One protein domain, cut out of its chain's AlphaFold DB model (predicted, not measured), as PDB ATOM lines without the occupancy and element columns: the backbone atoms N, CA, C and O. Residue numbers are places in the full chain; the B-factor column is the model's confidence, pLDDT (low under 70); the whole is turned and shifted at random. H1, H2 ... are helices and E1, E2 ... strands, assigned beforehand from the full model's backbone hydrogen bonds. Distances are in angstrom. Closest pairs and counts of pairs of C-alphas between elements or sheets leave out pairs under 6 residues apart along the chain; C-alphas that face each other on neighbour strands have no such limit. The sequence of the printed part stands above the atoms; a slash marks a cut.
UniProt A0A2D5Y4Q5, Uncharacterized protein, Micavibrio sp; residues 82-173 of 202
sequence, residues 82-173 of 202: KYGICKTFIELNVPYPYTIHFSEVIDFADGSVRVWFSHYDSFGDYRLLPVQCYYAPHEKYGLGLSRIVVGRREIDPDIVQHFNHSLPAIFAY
ATOM      1  N   LYS A  82     -33.189  -1.299 -25.502       93.38
ATOM      2  CA  LYS A  82     -34.639  -1.391 -25.689       93.38
ATOM      3  C   LYS A  82     -34.986  -2.433 -26.747       93.38
ATOM      4  O   LYS A  82     -35.789  -3.320 -26.462       93.38
ATOM      5  N   TYR A  83     -34.333  -2.388 -27.908       93.62
ATOM      6  CA  TYR A  83     -34.502  -3.415 -28.933       93.62
ATOM      7  C   TYR A  83     -34.205  -4.804 -28.375       93.62
ATOM      8  O   TYR A  83     -35.038  -5.689 -28.525       93.62
ATOM      9  N   GLY A  84     -33.094  -4.969 -27.651       93.56
ATOM     10  CA  GLY A  84     -32.748  -6.239 -27.008       93.56
ATOM     11  C   GLY A  84     -33.857  -6.776 -26.099       93.56
ATOM     12  O   GLY A  84     -34.219  -7.943 -26.192       93.56
ATOM     13  N   ILE A  85     -34.453  -5.912 -25.277       95.00
ATOM     14  CA  ILE A  85     -35.583  -6.262 -24.404       95.00
ATOM     15  C   ILE A  85     -36.839  -6.636 -25.216       95.00
ATOM     16  O   ILE A  85     -37.548  -7.576 -24.867       95.00
ATOM     17  N   CYS A  86     -37.136  -5.909 -26.296       95.00
ATOM     18  CA  CYS A  86     -38.286  -6.216 -27.155       95.00
ATOM     19  C   CYS A  86     -38.077  -7.541 -27.909       95.00
ATOM     20  O   CYS A  86     -38.988  -8.358 -28.004       95.00
ATOM     21  N   LYS A  87     -36.855  -7.774 -28.399       94.69
ATOM     22  CA  LYS A  87     -36.422  -8.991 -29.091       94.69
ATOM     23  C   LYS A  87     -36.590 -10.215 -28.196       94.69
ATOM     24  O   LYS A  87     -37.259 -11.164 -28.595       94.69
ATOM     25  N   THR A  88     -36.075 -10.164 -26.967       95.19
ATOM     26  CA  THR A  88     -36.209 -11.274 -26.009       95.19
ATOM     27  C   THR A  88     -37.661 -11.521 -25.617       95.19
ATOM     28  O   THR A  88     -38.070 -12.672 -25.497       95.19
ATOM     29  N   PHE A  89     -38.476 -10.471 -25.477       95.44
ATOM     30  CA  PHE A  89     -39.912 -10.642 -25.261       95.44
ATOM     31  C   PHE A  89     -40.569 -11.427 -26.407       95.44
ATOM     32  O   PHE A  89     -41.331 -12.360 -26.152       95.44
ATOM     33  N   ILE A  90     -40.260 -11.084 -27.661       94.81
ATOM     34  CA  ILE A  90     -40.795 -11.781 -28.841       94.81
ATOM     35  C   ILE A  90     -40.339 -13.247 -28.846       94.81
ATOM     36  O   ILE A  90     -41.169 -14.140 -29.000       94.81
ATOM     37  N   GLU A  91     -39.053 -13.505 -28.615       94.19
ATOM     38  CA  GLU A  91     -38.487 -14.862 -28.587       94.19
ATOM     39  C   GLU A  91     -39.143 -15.763 -27.530       94.19
ATOM     40  O   GLU A  91     -39.341 -16.949 -27.780       94.19
ATOM     41  N   LEU A  92     -39.523 -15.211 -26.374       94.00
ATOM     42  CA  LEU A  92     -40.165 -15.973 -25.298       94.00
ATOM     43  C   LEU A  92     -41.667 -16.213 -25.509       94.00
ATOM     44  O   LEU A  92     -42.214 -17.143 -24.920       94.00
ATOM     45  N   ASN A  93     -42.347 -15.384 -26.308       92.12
ATOM     46  CA  ASN A  93     -43.804 -15.460 -26.487       92.12
ATOM     47  C   ASN A  93     -44.232 -16.154 -27.789       92.12
ATOM     48  O   ASN A  93     -45.409 -16.484 -27.949       92.12
ATOM     49  N   VAL A  94     -43.315 -16.370 -28.731       91.38
ATOM     50  CA  VAL A  94     -43.612 -17.031 -30.010       91.38
ATOM     51  C   VAL A  94     -43.442 -18.555 -29.877       91.38
ATOM     52  O   VAL A  94     -42.439 -19.002 -29.325       91.38
ATOM     53  N   PRO A  95     -44.361 -19.385 -30.423       88.62
ATOM     54  CA  PRO A  95     -44.296 -20.845 -30.280       88.62
ATOM     55  C   PRO A  95     -43.034 -21.507 -30.861       88.62
ATOM     56  O   PRO A  95     -42.550 -22.498 -30.315       88.62
ATOM     57  N   TYR A  96     -42.498 -20.974 -31.965       88.62
ATOM     58  CA  TYR A  96     -41.355 -21.542 -32.694       88.62
ATOM     59  C   TYR A  96     -40.218 -20.524 -32.846       88.62
ATOM     60  O   TYR A  96     -40.032 -19.953 -33.928       88.62
ATOM     61  N   PRO A  97     -39.424 -20.294 -31.789       85.06
ATOM     62  CA  PRO A  97     -38.442 -19.212 -31.766       85.06
ATOM     63  C   PRO A  97     -37.313 -19.376 -32.789       85.06
ATOM     64  O   PRO A  97     -36.792 -18.392 -33.302       85.06
ATOM     65  N   TYR A  98     -36.976 -20.612 -33.165       86.44
ATOM     66  CA  TYR A  98     -35.931 -20.907 -34.154       86.44
ATOM     67  C   TYR A  98     -36.290 -20.491 -35.590       86.44
ATOM     68  O   TYR A  98     -35.439 -20.548 -36.472       86.44
ATOM     69  N   THR A  99     -37.541 -20.088 -35.829       88.00
ATOM     70  CA  THR A  99     -38.017 -19.610 -37.136       88.00
ATOM     71  C   THR A  99     -38.147 -18.094 -37.220       88.00
ATOM     72  O   THR A  99     -38.621 -17.572 -38.230       88.00
ATOM     73  N   ILE A 100     -37.775 -17.381 -36.154       91.38
ATOM     74  CA  ILE A 100     -37.951 -15.938 -36.089       91.38
ATOM     75  C   ILE A 100     -36.891 -15.250 -36.945       91.38
ATOM     76  O   ILE A 100     -35.690 -15.413 -36.733       91.38
ATOM     77  N   HIS A 101     -37.349 -14.409 -37.868       91.25
ATOM     78  CA  HIS A 101     -36.495 -13.486 -38.604       91.25
ATOM     79  C   HIS A 101     -36.969 -12.055 -38.382       91.25
ATOM     80  O   HIS A 101     -38.092 -11.695 -38.744       91.25
ATOM     81  N   PHE A 102     -36.097 -11.244 -37.788       91.81
ATOM     82  CA  PHE A 102     -36.287  -9.806 -37.635       91.81
ATOM     83  C   PHE A 102     -35.919  -9.115 -38.947       91.81
ATOM     84  O   PHE A 102     -34.891  -9.440 -39.537       91.81
ATOM     85  N   SER A 103     -36.756  -8.193 -39.415       89.44
ATOM     86  CA  SER A 103     -36.579  -7.553 -40.724       89.44
ATOM     87  C   SER A 103     -36.304  -6.059 -40.630       89.44
ATOM     88  O   SER A 103     -35.511  -5.522 -41.395       89.44
ATOM     89  N   GLU A 104     -36.960  -5.374 -39.697       89.38
ATOM     90  CA  GLU A 104     -36.846  -3.928 -39.548       89.38
ATOM     91  C   GLU A 104     -37.055  -3.539 -38.086       89.38
ATOM     92  O   GLU A 104     -37.878  -4.126 -37.378       89.38
ATOM     93  N   VAL A 105     -36.307  -2.535 -37.639       91.56
ATOM     94  CA  VAL A 105     -36.393  -1.981 -36.290       91.56
ATOM     95  C   VAL A 105     -36.425  -0.465 -36.412       91.56
ATOM     96  O   VAL A 105     -35.537   0.136 -37.013       91.56
ATOM     97  N   ILE A 106     -37.457   0.141 -35.836       91.44
ATOM     98  CA  ILE A 106     -37.706   1.579 -35.864       91.44
ATOM     99  C   ILE A 106     -37.753   2.073 -34.422       91.44
ATOM    100  O   ILE A 106     -38.651   1.708 -33.658       91.44
ATOM    101  N   ASP A 107     -36.798   2.925 -34.063       91.69
ATOM    102  CA  ASP A 107     -36.796   3.640 -32.792       91.69
ATOM    103  C   ASP A 107     -37.567   4.955 -32.939       91.69
ATOM    104  O   ASP A 107     -37.268   5.784 -33.800       91.69
ATOM    105  N   PHE A 108     -38.569   5.159 -32.089       92.94
ATOM    106  CA  PHE A 108     -39.367   6.379 -32.079       92.94
ATOM    107  C   PHE A 108     -38.865   7.381 -31.034       92.94
ATOM    108  O   PHE A 108     -38.248   7.029 -30.028       92.94
ATOM    109  N   ALA A 109     -39.176   8.661 -31.257       89.31
ATOM    110  CA  ALA A 109     -38.784   9.757 -30.366       89.31
ATOM    111  C   ALA A 109     -39.451   9.692 -28.978       89.31
ATOM    112  O   ALA A 109     -38.888  10.188 -28.006       89.31
ATOM    113  N   ASP A 110     -40.616   9.045 -28.870       88.94
ATOM    114  CA  ASP A 110     -41.282   8.744 -27.593       88.94
ATOM    115  C   ASP A 110     -40.536   7.668 -26.779       88.94
ATOM    116  O   ASP A 110     -40.898   7.354 -25.645       88.94
ATOM    117  N   GLY A 111     -39.472   7.103 -27.351       88.69
ATOM    118  CA  GLY A 111     -38.675   6.058 -26.751       88.69
ATOM    119  C   GLY A 111     -39.290   4.671 -26.885       88.69
ATOM    120  O   GLY A 111     -38.756   3.766 -26.239       88.69
ATOM    121  N   SER A 112     -40.356   4.501 -27.675       94.56
ATOM    122  CA  SER A 112     -40.880   3.198 -28.079       94.56
ATOM    123  C   SER A 112     -40.059   2.605 -29.225       94.56
ATOM    124  O   SER A 112     -39.408   3.321 -29.988       94.56
ATOM    125  N   VAL A 113     -40.078   1.280 -29.335       95.19
ATOM    126  CA  VAL A 113     -39.386   0.547 -30.401       95.19
ATOM    127  C   VAL A 113     -40.413  -0.289 -31.142       95.19
ATOM    128  O   VAL A 113     -41.167  -1.036 -30.514       95.19
ATOM    129  N   ARG A 114     -40.454  -0.173 -32.472       95.19
ATOM    130  CA  ARG A 114     -41.241  -1.064 -33.326       95.19
ATOM    131  C   ARG A 114     -40.326  -1.999 -34.086       95.19
ATOM    132  O   ARG A 114     -39.432  -1.559 -34.795       95.19
ATOM    133  N   VAL A 115     -40.595  -3.284 -33.952       94.62
ATOM    134  CA  VAL A 115     -39.849  -4.360 -34.584       94.62
ATOM    135  C   VAL A 115     -40.788  -5.115 -35.506       94.62
ATOM    136  O   VAL A 115     -41.852  -5.564 -35.085       94.62
ATOM    137  N   TRP A 116     -40.397  -5.266 -36.763       94.25
ATOM    138  CA  TRP A 116     -41.040  -6.192 -37.680       94.25
ATOM    139  C   TRP A 116     -40.325  -7.529 -37.598       94.25
ATOM    140  O   TRP A 116     -39.102  -7.611 -37.751       94.25
ATOM    141  N   PHE A 117     -41.095  -8.574 -37.332       93.81
ATOM    142  CA  PHE A 117     -40.576  -9.925 -37.275       93.81
ATOM    143  C   PHE A 117     -41.497 -10.866 -38.033       93.81
ATOM    144  O   PHE A 117     -42.704 -10.645 -38.166       93.81
ATOM    145  N   SER A 118     -40.904 -11.934 -38.529       92.44
ATOM    146  CA  SER A 118     -41.608 -13.007 -39.199       92.44
ATOM    147  C   SER A 118     -41.330 -14.333 -38.521       92.44
ATOM    148  O   SER A 118     -40.257 -14.512 -37.951       92.44
ATOM    149  N   HIS A 119     -42.303 -15.235 -38.546       93.81
ATOM    150  CA  HIS A 119     -42.178 -16.584 -38.001       93.81
ATOM    151  C   HIS A 119     -43.124 -17.537 -38.735       93.81
ATOM    152  O   HIS A 119     -44.066 -17.090 -39.403       93.81
ATOM    153  N   TYR A 120     -42.877 -18.839 -38.592       91.19
ATOM    154  CA  TYR A 120     -43.815 -19.868 -39.031       91.19
ATOM    155  C   TYR A 120     -44.825 -20.175 -37.918       91.19
ATOM    156  O   TYR A 120     -44.452 -20.365 -36.759       91.19
ATOM    157  N   ASP A 121     -46.106 -20.215 -38.277       88.75
ATOM    158  CA  ASP A 121     -47.177 -20.709 -37.406       88.75
ATOM    159  C   ASP A 121     -47.121 -22.250 -37.312       88.75
ATOM    160  O   ASP A 121     -46.465 -22.916 -38.116       88.75
ATOM    161  N   SER A 122     -47.872 -22.844 -36.384       88.44
ATOM    162  CA  SER A 122     -48.018 -24.301 -36.219       88.44
ATOM    163  C   SER A 122     -48.517 -25.007 -37.484       88.44
ATOM    164  O   SER A 122     -48.328 -26.211 -37.641       88.44
ATOM    165  N   PHE A 123     -49.152 -24.261 -38.389       91.88
ATOM    166  CA  PHE A 123     -49.640 -24.737 -39.684       91.88
ATOM    167  C   PHE A 123     -48.612 -24.603 -40.821       91.88
ATOM    168  O   PHE A 123     -48.898 -25.006 -41.944       91.88
ATOM    169  N   GLY A 124     -47.426 -24.047 -40.553       88.50
ATOM    170  CA  GLY A 124     -46.400 -23.778 -41.565       88.50
ATOM    171  C   GLY A 124     -46.612 -22.480 -42.351       88.50
ATOM    172  O   GLY A 124     -45.832 -22.185 -43.255       88.50
ATOM    173  N   ASP A 125     -47.624 -21.682 -42.003       90.50
ATOM    174  CA  ASP A 125     -47.860 -20.379 -42.624       90.50
ATOM    175  C   ASP A 125     -46.826 -19.351 -42.164       90.50
ATOM    176  O   ASP A 125     -46.579 -19.185 -40.967       90.50
ATOM    177  N   TYR A 126     -46.273 -18.604 -43.117       90.19
ATOM    178  CA  TYR A 126     -45.361 -17.499 -42.844       90.19
ATOM    179  C   TYR A 126     -46.143 -16.228 -42.502       90.19
ATOM    180  O   TYR A 126     -46.959 -15.754 -43.299       90.19
ATOM    181  N   ARG A 127     -45.892 -15.646 -41.323       90.12
ATOM    182  CA  ARG A 127     -46.568 -14.420 -40.875       90.12
ATOM    183  C   ARG A 127     -45.576 -13.330 -40.529       90.12
ATOM    184  O   ARG A 127     -44.749 -13.517 -39.643       90.12
ATOM    185  N   LEU A 128     -45.730 -12.175 -41.173       91.94
ATOM    186  CA  LEU A 128     -45.030 -10.940 -40.834       91.94
ATOM    187  C   LEU A 128     -45.903 -10.106 -39.888       91.94
ATOM    188  O   LEU A 128     -47.023  -9.731 -40.238       91.94
ATOM    189  N   LEU A 129     -45.398  -9.822 -38.689       93.44
ATOM    190  CA  LEU A 129     -46.116  -9.080 -37.658       93.44
ATOM    191  C   LEU A 129     -45.262  -7.909 -37.148       93.44
ATOM    192  O   LEU A 129     -44.082  -8.095 -36.843       93.44
ATOM    193  N   PRO A 130     -45.843  -6.707 -37.009       95.50
ATOM    194  CA  PRO A 130     -45.197  -5.626 -36.283       95.50
ATOM    195  C   PRO A 130     -45.412  -5.806 -34.779       95.50
ATOM    196  O   PRO A 130     -46.511  -6.138 -34.340       95.50
ATOM    197  N   VAL A 131     -44.396  -5.526 -33.975       96.75
ATOM    198  CA  VAL A 131     -44.483  -5.449 -32.511       96.75
ATOM    199  C   VAL A 131     -44.020  -4.081 -32.091       96.75
ATOM    200  O   VAL A 131     -42.952  -3.649 -32.504       96.75
ATOM    201  N   GLN A 132     -44.804  -3.399 -31.269       97.12
ATOM    202  CA  GLN A 132     -44.422  -2.124 -30.688       97.12
ATOM    203  C   GLN A 132     -44.296  -2.259 -29.174       97.12
ATOM    204  O   GLN A 132     -45.271  -2.555 -28.482       97.12
ATOM    205  N   CYS A 133     -43.084  -2.030 -28.683       96.69
ATOM    206  CA  CYS A 133     -42.719  -2.051 -27.278       96.69
ATOM    207  C   CYS A 133     -42.638  -0.615 -26.749       96.69
ATOM    208  O   CYS A 133     -41.841   0.194 -27.231       96.69
ATOM    209  N   TYR A 134     -43.457  -0.302 -25.749       96.69
ATOM    210  CA  TYR A 134     -43.445   0.976 -25.042       96.69
ATOM    211  C   TYR A 134     -42.735   0.817 -23.705       96.69
ATOM    212  O   TYR A 134     -42.991  -0.133 -22.960       96.69
ATOM    213  N   TYR A 135     -41.881   1.780 -23.379       95.62
ATOM    214  CA  TYR A 135     -41.067   1.748 -22.171       95.62
ATOM    215  C   TYR A 135     -41.505   2.839 -21.208       95.62
ATOM    216  O   TYR A 135     -41.823   3.954 -21.619       95.62
ATOM    217  N   ALA A 136     -41.464   2.518 -19.922       93.31
ATOM    218  CA  ALA A 136     -41.667   3.464 -18.839       93.31
ATOM    219  C   ALA A 136     -40.540   3.313 -17.807       93.31
ATOM    220  O   ALA A 136     -39.894   2.256 -17.738       93.31
ATOM    221  N   PRO A 137     -40.276   4.354 -17.005       91.75
ATOM    222  CA  PRO A 137     -39.370   4.224 -15.879       91.75
ATOM    223  C   PRO A 137     -39.901   3.174 -14.897       91.75
ATOM    224  O   PRO A 137     -41.054   3.234 -14.476       91.75
ATOM    225  N   HIS A 138     -39.056   2.207 -14.540       88.50
ATOM    226  CA  HIS A 138     -39.393   1.157 -13.579       88.50
ATOM    227  C   HIS A 138     -38.676   1.410 -12.254       88.50
ATOM    228  O   HIS A 138     -37.459   1.585 -12.243       88.50
ATOM    229  N   GLU A 139     -39.404   1.366 -11.138       86.25
ATOM    230  CA  GLU A 139     -38.903   1.756  -9.809       86.25
ATOM    231  C   GLU A 139     -37.619   1.013  -9.401       86.25
ATOM    232  O   GLU A 139     -36.695   1.601  -8.849       86.25
ATOM    233  N   LYS A 140     -37.522  -0.277  -9.745       84.31
ATOM    234  CA  LYS A 140     -36.386  -1.134  -9.367       84.31
ATOM    235  C   LYS A 140     -35.229  -1.172 -10.376       84.31
ATOM    236  O   LYS A 140     -34.110  -1.500  -9.999       84.31
ATOM    237  N   TYR A 141     -35.497  -0.896 -11.653       82.38
ATOM    238  CA  TYR A 141     -34.564  -1.194 -12.758       82.38
ATOM    239  C   TYR A 141     -34.251   0.020 -13.640       82.38
ATOM    240  O   TYR A 141     -33.447  -0.077 -14.561       82.38
ATOM    241  N   GLY A 142     -34.903   1.160 -13.401       85.25
ATOM    242  CA  GLY A 142     -34.781   2.375 -14.206       85.25
ATOM    243  C   GLY A 142     -35.532   2.315 -15.539       85.25
ATOM    244  O   GLY A 142     -36.155   3.299 -15.917       85.25
ATOM    245  N   LEU A 143     -35.547   1.166 -16.218       89.00
ATOM    246  CA  LEU A 143     -36.241   0.940 -17.490       89.00
ATOM    247  C   LEU A 143     -37.077  -0.343 -17.410       89.00
ATOM    248  O   LEU A 143     -36.550  -1.396 -17.056       89.00
ATOM    249  N   GLY A 144     -38.358  -0.265 -17.767       92.50
ATOM    250  CA  GLY A 144     -39.239  -1.428 -17.887       92.50
ATOM    251  C   GLY A 144     -40.207  -1.302 -19.056       92.50
ATOM    252  O   GLY A 144     -40.411  -0.211 -19.597       92.50
ATOM    253  N   LEU A 145     -40.795  -2.426 -19.463       94.31
ATOM    254  CA  LEU A 145     -41.865  -2.428 -20.457       94.31
ATOM    255  C   LEU A 145     -43.171  -2.009 -19.789       94.31
ATOM    256  O   LEU A 145     -43.543  -2.537 -18.743       94.31
ATOM    257  N   SER A 146     -43.860  -1.052 -20.401       94.81
ATOM    258  CA  SER A 146     -45.173  -0.586 -19.949       94.81
ATOM    259  C   SER A 146     -46.297  -1.230 -20.742       94.81
ATOM    260  O   SER A 146     -47.292  -1.647 -20.162       94.81
ATOM    261  N   ARG A 147     -46.143  -1.292 -22.066       95.38
ATOM    262  CA  ARG A 147     -47.176  -1.761 -22.985       95.38
ATOM    263  C   ARG A 147     -46.526  -2.430 -24.179       95.38
ATOM    264  O   ARG A 147     -45.504  -1.951 -24.673       95.38
ATOM    265  N   ILE A 148     -47.138  -3.503 -24.665       96.56
ATOM    266  CA  ILE A 148     -46.688  -4.201 -25.866       96.56
ATOM    267  C   ILE A 148     -47.885  -4.431 -26.775       96.56
ATOM    268  O   ILE A 148     -48.910  -4.968 -26.354       96.56
ATOM    269  N   VAL A 149     -47.746  -4.022 -28.030       96.81
ATOM    270  CA  VAL A 149     -48.763  -4.211 -29.063       96.81
ATOM    271  C   VAL A 149     -48.188  -5.120 -30.136       96.81
ATOM    272  O   VAL A 149     -47.234  -4.749 -30.812       96.81
ATOM    273  N   VAL A 150     -48.768  -6.307 -30.296       95.25
ATOM    274  CA  VAL A 150     -48.414  -7.281 -31.335       95.25
ATOM    275  C   VAL A 150     -49.470  -7.210 -32.437       95.25
ATOM    276  O   VAL A 150     -50.638  -7.570 -32.257       95.25
ATOM    277  N   GLY A 151     -49.080  -6.708 -33.602       92.31
ATOM    278  CA  GLY A 151     -49.977  -6.428 -34.715       92.31
ATOM    279  C   GLY A 151     -51.000  -5.360 -34.341       92.31
ATOM    280  O   GLY A 151     -50.697  -4.173 -34.288       92.31
ATOM    281  N   ARG A 152     -52.238  -5.800 -34.099       91.12
ATOM    282  CA  ARG A 152     -53.362  -4.951 -33.666       91.12
ATOM    283  C   ARG A 152     -53.862  -5.291 -32.261       91.12
ATOM    284  O   ARG A 152     -54.882  -4.757 -31.842       91.12
ATOM    285  N   ARG A 153     -53.203  -6.225 -31.571       94.81
ATOM    286  CA  ARG A 153     -53.614  -6.704 -30.252       94.81
ATOM    287  C   ARG A 153     -52.625  -6.228 -29.208       94.81
ATOM    288  O   ARG A 153     -51.417  -6.353 -29.383       94.81
ATOM    289  N   GLU A 154     -53.159  -5.690 -28.132       96.12
ATOM    290  CA  GLU A 154     -52.386  -5.395 -26.939       96.12
ATOM    291  C   GLU A 154     -52.236  -6.668 -26.110       96.12
ATOM    292  O   GLU A 154     -53.188  -7.440 -25.977       96.12
ATOM    293  N   ILE A 155     -51.024  -6.909 -25.619       95.94
ATOM    294  CA  ILE A 155     -50.741  -8.025 -24.719       95.94
ATOM    295  C   ILE A 155     -51.236  -7.672 -23.320       95.94
ATOM    296  O   ILE A 155     -51.153  -6.518 -22.903       95.94
ATOM    297  N   ASP A 156     -51.729  -8.683 -22.612       96.56
ATOM    298  CA  ASP A 156     -52.177  -8.552 -21.231       96.56
ATOM    299  C   ASP A 156     -51.076  -7.918 -20.352       96.56
ATOM    300  O   ASP A 156     -49.931  -8.399 -20.369       96.56
ATOM    301  N   PRO A 157     -51.377  -6.840 -19.601       95.19
ATOM    302  CA  PRO A 157     -50.407  -6.196 -18.719       95.19
ATOM    303  C   PRO A 157     -49.783  -7.154 -17.697       95.19
ATOM    304  O   PRO A 157     -48.620  -6.957 -17.336       95.19
ATOM    305  N   ASP A 158     -50.482  -8.214 -17.282       96.00
ATOM    306  CA  ASP A 158     -49.958  -9.185 -16.316       96.00
ATOM    307  C   ASP A 158     -48.762  -9.963 -16.890       96.00
ATOM    308  O   ASP A 158     -47.760 -10.197 -16.206       96.00
ATOM    309  N   ILE A 159     -48.812 -10.298 -18.185       95.38
ATOM    310  CA  ILE A 159     -47.708 -10.957 -18.900       95.38
ATOM    311  C   ILE A 159     -46.512 -10.004 -19.000       95.38
ATOM    312  O   ILE A 159     -45.367 -10.410 -18.781       95.38
ATOM    313  N   VAL A 160     -46.769  -8.726 -19.292       95.19
ATOM    314  CA  VAL A 160     -45.725  -7.692 -19.370       95.19
ATOM    315  C   VAL A 160     -45.055  -7.499 -18.009       95.19
ATOM    316  O   VAL A 160     -43.828  -7.432 -17.921       95.19
ATOM    317  N   GLN A 161     -45.836  -7.472 -16.929       94.25
ATOM    318  CA  GLN A 161     -45.309  -7.354 -15.573       94.25
ATOM    319  C   GLN A 161     -44.485  -8.583 -15.174       94.25
ATOM    320  O   GLN A 161     -43.399  -8.434 -14.611       94.25
ATOM    321  N   HIS A 162     -44.948  -9.789 -15.514       95.06
ATOM    322  CA  HIS A 162     -44.189 -11.011 -15.268       95.06
ATOM    323  C   HIS A 162     -42.850 -11.002 -16.014       95.06
ATOM    324  O   HIS A 162     -41.807 -11.308 -15.434       95.06
ATOM    325  N   PHE A 163     -42.854 -10.565 -17.274       95.19
ATOM    326  CA  PHE A 163     -41.632 -10.397 -18.047       95.19
ATOM    327  C   PHE A 163     -40.697  -9.346 -17.430       95.19
ATOM    328  O   PHE A 163     -39.484  -9.561 -17.393       95.19
ATOM    329  N   ASN A 164     -41.216  -8.252 -16.865       95.19
ATOM    330  CA  ASN A 164     -40.387  -7.230 -16.219       95.19
ATOM    331  C   ASN A 164     -39.540  -7.783 -15.055       95.19
ATOM    332  O   ASN A 164     -38.455  -7.266 -14.787       95.19
ATOM    333  N   HIS A 165     -39.964  -8.870 -14.400       94.19
ATOM    334  CA  HIS A 165     -39.153  -9.546 -13.380       94.19
ATOM    335  C   HIS A 165     -37.888 -10.208 -13.944       94.19
ATOM    336  O   HIS A 165     -36.924 -10.404 -13.204       94.19
ATOM    337  N   SER A 166     -37.872 -10.526 -15.241       92.69
ATOM    338  CA  SER A 166     -36.731 -11.129 -15.941       92.69
ATOM    339  C   SER A 166     -35.712 -10.104 -16.458       92.69
ATOM    340  O   SER A 166     -34.578 -10.468 -16.772       92.69
ATOM    341  N   LEU A 167     -36.058  -8.808 -16.469       93.44
ATOM    342  CA  LEU A 167     -35.177  -7.733 -16.942       93.44
ATOM    343  C   LEU A 167     -33.784  -7.715 -16.291       93.44
ATOM    344  O   LEU A 167     -32.816  -7.505 -17.017       93.44
ATOM    345  N   PRO A 168     -33.609  -7.974 -14.979       92.81
ATOM    346  CA  PRO A 168     -32.277  -8.021 -14.374       92.81
ATOM    347  C   PRO A 168     -31.353  -9.053 -15.013       92.81
ATOM    348  O   PRO A 168     -30.160  -8.799 -15.156       92.81
ATOM    349  N   ALA A 169     -31.899 -10.205 -15.413       92.94
ATOM    350  CA  ALA A 169     -31.127 -11.240 -16.085       92.94
ATOM    351  C   ALA A 169     -30.717 -10.787 -17.491       92.94
ATOM    352  O   ALA A 169     -29.567 -10.977 -17.877       92.94
ATOM    353  N   ILE A 170     -31.622 -10.113 -18.207       92.69
ATOM    354  CA  ILE A 170     -31.358  -9.530 -19.530       92.69
ATOM    355  C   ILE A 170     -30.283  -8.435 -19.434       92.69
ATOM    356  O   ILE A 170     -29.411  -8.354 -20.287       92.69
ATOM    357  N   PHE A 171     -30.294  -7.608 -18.385       92.06
ATOM    358  CA  PHE A 171     -29.257  -6.590 -18.182       92.06
ATOM    359  C   PHE A 171     -27.896  -7.182 -17.804       92.06
ATOM    360  O   PHE A 171     -26.870  -6.643 -18.215       92.06
ATOM    361  N   ALA A 172     -27.873  -8.276 -17.038       92.62
ATOM    362  CA  ALA A 172     -26.637  -8.975 -16.691       92.62
ATOM    363  C   ALA A 172     -26.031  -9.726 -17.890       92.62
ATOM    364  O   ALA A 172     -24.809  -9.777 -18.028       92.62
ATOM    365  N   TYR A 173     -26.881 -10.276 -18.759       93.81
ATOM    366  CA  TYR A 173     -26.504 -11.029 -19.953       93.81
ATOM    367  C   TYR A 173     -27.217 -10.440 -21.178       93.81
ATOM    368  O   TYR A 173     -28.284 -10.930 -21.559       93.81
TER     369      TYR A 173
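This is residues 82 to 173 of the 202 residues of an uncharacterized protein of Micavibrio sp (UniProt A0A2D5Y4Q5). A strongly twisted sheet of four strands curls round one helix, H1, which sits in its hollow, while two short helices, H2 and H3, follow each other at the E4 edge, with H3 reaching past the sheet near H1. The printed part has 92 residues, with three named helices and four named strands in the order H1, E1, E2, E3, E4, H2, H3. The sheet has the order E1, E2, E3, E4, all antiparallel, and the class is mixed, helices and strands. The whole is compact, with a radius of gyration of the C-alphas of 13.1 A, yet elongated in outline, spanning 41 by 26 by 24 A.

H1 runs from residue 82, with its C-alpha at (-34.639, -1.391, -25.689), to residue 93, over 16.8 A. E1, residues 101 to 107, covers 18.1 A, and E2, residues 113 to 120, covers 22.6 A. E3, residues 126 to 136, is the longest strand; it covers 32.1 A and ends at C-alpha 136 at (-41.667, 3.464, -18.839). E4, residues 144 to 150, covers 17.3 A. H2 holds residues 157 to 164 and H3 residues 167 to 172, ending at C-alpha 172 at (-26.637, -8.975, -16.691).

The four strands form a meander, each strand the antiparallel neighbour of the one before, and E1 and E4 are the edge strands. In the hairpin of E1 and E2, N 103 and O 116 are 2.9 A apart, within hydrogen-bond range. In the hairpin of E2 and E3, N 115 and O 131 are 2.8 A apart. In the hairpin of E3 and E4, N 134 and O 147 are 2.8 A apart. Residues 149 to 150 of E4 also pair antiparallel with residues 153 to 154. H1 is on one face of the sheet, making two layers, a helix layer and a sheet layer; its closest C-alphas to E3 are those of Cys 86 and Cys 133, 6.1 A apart. H2 only grazes the sheet; its closest C-alphas to E4 are those of Asn 164 and Gly 144, 6.1 A apart. H1 and H3 are close but not clearly touching, at a steep tilt of 63 degrees, opposite ways, with the C-alphas of Ile 85 and Ile 170 closest at 7.2 A. H2 and H3 meet only through their link, and H3 is not on the sheet. Every O i to N i+4 pair in H1, H2 and H3 is within hydrogen-bond range.

The two C-alphas farthest apart, those of Gly 124 and Glu 139, are 41.4 A from each other. The printed part has no cut, and none of its links is long. The mean pLDDT of the printed part is 92.6, and no printed residue is under 70.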